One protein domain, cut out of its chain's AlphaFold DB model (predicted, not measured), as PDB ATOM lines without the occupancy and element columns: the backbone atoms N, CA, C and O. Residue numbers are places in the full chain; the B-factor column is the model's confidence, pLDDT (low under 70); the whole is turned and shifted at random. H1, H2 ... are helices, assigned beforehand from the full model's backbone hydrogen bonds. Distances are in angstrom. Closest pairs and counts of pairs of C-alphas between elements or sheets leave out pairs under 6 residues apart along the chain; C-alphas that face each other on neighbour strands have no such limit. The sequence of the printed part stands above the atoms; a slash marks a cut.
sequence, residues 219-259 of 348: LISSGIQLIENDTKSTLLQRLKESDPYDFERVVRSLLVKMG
ATOM      1  N   LEU A 219      31.348  56.853  48.065       82.38
ATOM      2  CA  LEU A 219      30.148  57.233  48.813       82.38
ATOM      3  C   LEU A 219      28.946  57.444  47.889       82.38
ATOM      4  O   LEU A 219      27.851  56.963  48.175       82.38
ATOM      5  N   ILE A 220      29.146  58.105  46.749       83.00
ATOM      6  CA  ILE A 220      28.080  58.288  45.758       83.00
ATOM      7  C   ILE A 220      27.678  56.937  45.162       83.00
ATOM      8  O   ILE A 220      26.490  56.622  45.117       83.00
ATOM      9  N   SER A 221      28.639  56.115  44.732       78.69
ATOM     10  CA  SER A 221      28.342  54.799  44.153       78.69
ATOM     11  C   SER A 221      27.631  53.869  45.140       78.69
ATOM     12  O   SER A 221      26.631  53.250  44.782       78.69
ATOM     13  N   SER A 222      28.099  53.797  46.387       78.56
ATOM     14  CA  SER A 222      27.462  52.989  47.437       78.56
ATOM     15  C   SER A 222      26.065  53.507  47.793       78.56
ATOM     16  O   SER A 222      25.140  52.707  47.933       78.56
ATOM     17  N   GLY A 223      25.874  54.829  47.841       82.06
ATOM     18  CA  GLY A 223      24.561  55.448  48.014       82.06
ATOM     19  C   GLY A 223      23.589  55.098  46.882       82.06
ATOM     20  O   GLY A 223      22.447  54.723  47.148       82.06
ATOM     21  N   ILE A 224      24.044  55.138  45.624       83.12
ATOM     22  CA  ILE A 224      23.238  54.720  44.466       83.12
ATOM     23  C   ILE A 224      22.853  53.242  44.587       83.12
ATOM     24  O   ILE A 224      21.676  52.912  44.458       83.12
ATOM     25  N   GLN A 225      23.807  52.354  44.887       78.94
ATOM     26  CA  GLN A 225      23.528  50.922  45.043       78.94
ATOM     27  C   GLN A 225      22.528  50.643  46.170       78.94
ATOM     28  O   GLN A 225      21.654  49.789  46.019       78.94
ATOM     29  N   LEU A 226      22.624  51.368  47.287       82.94
ATOM     30  CA  LEU A 226      21.679  51.252  48.393       82.94
ATOM     31  C   LEU A 226      20.261  51.632  47.947       82.94
ATOM     32  O   LEU A 226      19.330  50.855  48.154       82.94
ATOM     33  N   ILE A 227      20.113  52.785  47.287       87.38
ATOM     34  CA  ILE A 227      18.825  53.267  46.767       87.38
ATOM     35  C   ILE A 227      18.259  52.286  45.737       87.38
ATOM     36  O   ILE A 227      17.069  51.974  45.762       87.38
ATOM     37  N   GLU A 228      19.094  51.763  44.841       83.06
ATOM     38  CA  GLU A 228      18.664  50.758  43.876       83.06
ATOM     39  C   GLU A 228      18.187  49.474  44.550       83.06
ATOM     40  O   GLU A 228      17.175  48.913  44.136       83.06
ATOM     41  N   ASN A 229      18.903  48.987  45.562       80.00
ATOM     42  CA  ASN A 229      18.548  47.761  46.270       80.00
ATOM     43  C   ASN A 229      17.245  47.919  47.056       80.00
ATOM     44  O   ASN A 229      16.401  47.023  47.012       80.00
ATOM     45  N   ASP A 230      17.051  49.067  47.702       82.56
ATOM     46  CA  ASP A 230      15.797  49.421  48.370       82.56
ATOM     47  C   ASP A 230      14.634  49.560  47.374       82.56
ATOM     48  O   ASP A 230      13.531  49.043  47.571       82.56
ATOM     49  N   THR A 231      14.897  50.164  46.215       84.75
ATOM     50  CA  THR A 231      13.907  50.265  45.139       84.75
ATOM     51  C   THR A 231      13.547  48.879  44.594       84.75
ATOM     52  O   THR A 231      12.367  48.567  44.423       84.75
ATOM     53  N   LYS A 232      14.540  48.012  44.348       81.44
ATOM     54  CA  LYS A 232      14.346  46.630  43.874       81.44
ATOM     55  C   LYS A 232      13.526  45.817  44.875       81.44
ATOM     56  O   LYS A 232      12.582  45.139  44.466       81.44
ATOM     57  N   SER A 233      13.852  45.884  46.167       78.62
ATOM     58  CA  SER A 233      13.128  45.155  47.215       78.62
ATOM     59  C   SER A 233      11.675  45.633  47.321       78.62
ATOM     60  O   SER A 233      10.760  44.806  47.305       78.62
ATOM     61  N   THR A 234      11.455  46.949  47.295       81.31
ATOM     62  CA  THR A 234      10.126  47.571  47.321       81.31
ATOM     63  C   THR A 234       9.288  47.175  46.104       81.31
ATOM     64  O   THR A 234       8.122  46.797  46.240       81.31
ATOM     65  N   LEU A 235       9.866  47.210  44.899       85.94
ATOM     66  CA  LEU A 235       9.180  46.792  43.672       85.94
ATOM     67  C   LEU A 235       8.828  45.302  43.696       85.94
ATOM     68  O   LEU A 235       7.707  44.936  43.345       85.94
ATOM     69  N   LEU A 236       9.748  44.443  44.147       81.62
ATOM     70  CA  LEU A 236       9.496  43.008  44.289       81.62
ATOM     71  C   LEU A 236       8.397  42.716  45.309       81.62
ATOM     72  O   LEU A 236       7.597  41.807  45.090       81.62
ATOM     73  N   GLN A 237       8.343  43.462  46.412       76.50
ATOM     74  CA  GLN A 237       7.279  43.326  47.397       76.50
ATOM     75  C   GLN A 237       5.923  43.730  46.811       76.50
ATOM     76  O   GLN A 237       4.977  42.948  46.879       76.50
ATOM     77  N   ARG A 238       5.840  44.878  46.130       84.19
ATOM     78  CA  ARG A 238       4.601  45.318  45.463       84.19
ATOM     79  C   ARG A 238       4.128  44.332  44.398       84.19
ATOM     80  O   ARG A 238       2.942  44.045  44.317       84.19
ATOM     81  N   LEU A 239       5.053  43.766  43.625       82.94
ATOM     82  CA  LEU A 239       4.749  42.749  42.616       82.94
ATOM     83  C   LEU A 239       4.291  41.421  43.246       82.94
ATOM     84  O   LEU A 239       3.529  40.661  42.655       82.94
ATOM     85  N   LYS A 240       4.754  41.123  44.462       75.81
ATOM     86  CA  LYS A 240       4.291  39.980  45.251       75.81
ATOM     87  C   LYS A 240       2.905  40.223  45.860       75.81
ATOM     88  O   LYS A 240       2.185  39.258  46.099       75.81
ATOM     89  N   GLU A 241       2.554  41.456  46.171       81.56
ATOM     90  CA  GLU A 241       1.273  41.800  46.796       81.56
ATOM     91  C   GLU A 241       0.180  42.129  45.765       81.56
ATOM     92  O   GLU A 241      -0.997  42.135  46.113       81.56
ATOM     93  N   SER A 242       0.547  42.358  44.499       81.44
ATOM     94  CA  SER A 242      -0.397  42.632  43.413       81.44
ATOM     95  C   SER A 242      -1.243  41.418  43.021       81.44
ATOM     96  O   SER A 242      -0.809  40.269  43.136       81.44
ATOM     97  N   ASP A 243      -2.429  41.696  42.484       83.06
ATOM     98  CA  ASP A 243      -3.344  40.703  41.930       83.06
ATOM     99  C   ASP A 243      -2.693  39.879  40.786       83.06
ATOM    100  O   ASP A 243      -1.876  40.421  40.029       83.06
ATOM    101  N   PRO A 244      -3.028  38.582  40.620       77.81
ATOM    102  CA  PRO A 244      -2.472  37.738  39.561       77.81
ATOM    103  C   PRO A 244      -2.609  38.308  38.140       77.81
ATOM    104  O   PRO A 244      -1.684  38.161  37.338       77.81
ATOM    105  N   TYR A 245      -3.711  38.995  37.821       78.00
ATOM    106  CA  TYR A 245      -3.915  39.615  36.508       78.00
ATOM    107  C   TYR A 245      -3.035  40.860  36.313       78.00
ATOM    108  O   TYR A 245      -2.566  41.140  35.203       78.00
ATOM    109  N   ASP A 246      -2.774  41.606  37.388       73.88
ATOM    110  CA  ASP A 246      -1.864  42.753  37.376       73.88
ATOM    111  C   ASP A 246      -0.408  42.314  37.224       73.88
ATOM    112  O   ASP A 246       0.334  42.894  36.425       73.88
ATOM    113  N   PHE A 247      -0.025  41.247  37.923       78.69
ATOM    114  CA  PHE A 247       1.281  40.611  37.787       78.69
ATOM    115  C   PHE A 247       1.536  40.163  36.343       78.69
ATOM    116  O   PHE A 247       2.562  40.510  35.755       78.69
ATOM    117  N   GLU A 248       0.579  39.454  35.741       77.19
ATOM    118  CA  GLU A 248       0.679  38.973  34.362       77.19
ATOM    119  C   GLU A 248       0.867  40.131  33.373       77.19
ATOM    120  O   GLU A 248       1.723  40.073  32.487       77.19
ATOM    121  N   ARG A 249       0.112  41.222  33.549       80.44
ATOM    122  CA  ARG A 249       0.237  42.420  32.713       80.44
ATOM    123  C   ARG A 249       1.619  43.063  32.840       80.44
ATOM    124  O   ARG A 249       2.190  43.463  31.822       80.44
ATOM    125  N   VAL A 250       2.157  43.166  34.056       82.00
ATOM    126  CA  VAL A 250       3.488  43.744  34.308       82.00
ATOM    127  C   VAL A 250       4.585  42.870  33.702       82.00
ATOM    128  O   VAL A 250       5.429  43.388  32.971       82.00
ATOM    129  N   VAL A 251       4.546  41.553  33.926       81.38
ATOM    130  CA  VAL A 251       5.516  40.601  33.359       81.38
ATOM    131  C   VAL A 251       5.451  40.599  31.834       81.38
ATOM    132  O   VAL A 251       6.486  40.688  31.177       81.38
ATOM    133  N   ARG A 252       4.247  40.595  31.254       74.81
ATOM    134  CA  ARG A 252       4.046  40.721  29.806       74.81
ATOM    135  C   ARG A 252       4.662  42.009  29.268       74.81
ATOM    136  O   ARG A 252       5.401  41.972  28.289       74.81
ATOM    137  N   SER A 253       4.370  43.150  29.896       79.56
ATOM    138  CA  SER A 253       4.920  44.436  29.456       79.56
ATOM    139  C   SER A 253       6.440  44.492  29.588       79.56
ATOM    140  O   SER A 253       7.075  45.169  28.780       79.56
ATOM    141  N   LEU A 254       7.014  43.830  30.593       83.00
ATOM    142  CA  LEU A 254       8.457  43.743  30.783       83.00
ATOM    143  C   LEU A 254       9.098  42.892  29.683       83.00
ATOM    144  O   LEU A 254      10.025  43.355  29.032       83.00
ATOM    145  N   LEU A 255       8.565  41.695  29.429       78.62
ATOM    146  CA  LEU A 255       9.058  40.782  28.395       78.62
ATOM    147  C   LEU A 255       9.026  41.427  27.004       78.62
ATOM    148  O   LEU A 255      10.042  41.417  26.318       78.62
ATOM    149  N   VAL A 256       7.923  42.083  26.635       79.25
ATOM    150  CA  VAL A 256       7.821  42.798  25.350       79.25
ATOM    151  C   VAL A 256       8.847  43.932  25.251       79.25
ATOM    152  O   VAL A 256       9.474  44.104  24.210       79.25
ATOM    153  N   LYS A 257       9.066  44.695  26.332       79.38
ATOM    154  CA  LYS A 257      10.076  45.769  26.359       79.38
ATOM    155  C   LYS A 257      11.517  45.253  26.329       79.38
ATOM    156  O   LYS A 257      12.392  45.985  25.888       79.38
ATOM    157  N   MET A 258      11.751  44.026  26.789       74.12
ATOM    158  CA  MET A 258      13.038  43.332  26.688       74.12
ATOM    159  C   MET A 258      13.227  42.620  25.337       74.12
ATOM    160  O   MET A 258      14.227  41.935  25.174       74.12
ATOM    161  N   GLY A 259      12.289  42.769  24.390       66.81
ATOM    162  CA  GLY A 259      12.401  42.200  23.042       66.81
ATOM    163  C   GLY A 259      11.795  40.804  22.873       66.81
ATOM    164  O   GLY A 259      11.830  40.237  21.785       66.81
TER     165      GLY A 259
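Overview. This is residues 219 to 259 of the 348 residues of an uncharacterized protein of Microbacterium caowuchunii (UniProt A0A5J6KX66). Two helices make a flat, open V with unequal arms: the long H1 and the shorter H2 meet near their ends at a tight link, and the free arm ends, residues 219 to 237 and 252 to 259, stick out. The printed part has 41 residues, with two named helices in the order H1, H2 and no named strand, class all helix. It is only just loose, close to extended, with a radius of gyration of the C-alphas of 13.3 A, and spans 40 by 26 by 6 A.

Arrangement. H1, residues 219 to 241, and H2, residues 244 to 257, are close but not clearly touching; their closest C-alphas, those of Leu 239 and Phe 247, are 6.3 A apart. They run opposite ways at a steep tilt of 46 degrees. In both helices every O i to N i+4 pair is within hydrogen-bond range.

Along the chain. H1 is 32.8 A long, from C-alpha 219 at (30.148, 57.233, 48.813). H2 is 19.9 A long and ends at C-alpha 257, (10.076, 45.769, 26.359).

Size, cuts and confidence. The two C-alphas farthest apart, of Leu 219 and Tyr 245, are 40.3 A apart. The printed part has no cut. Only residue 259 has pLDDT under 70.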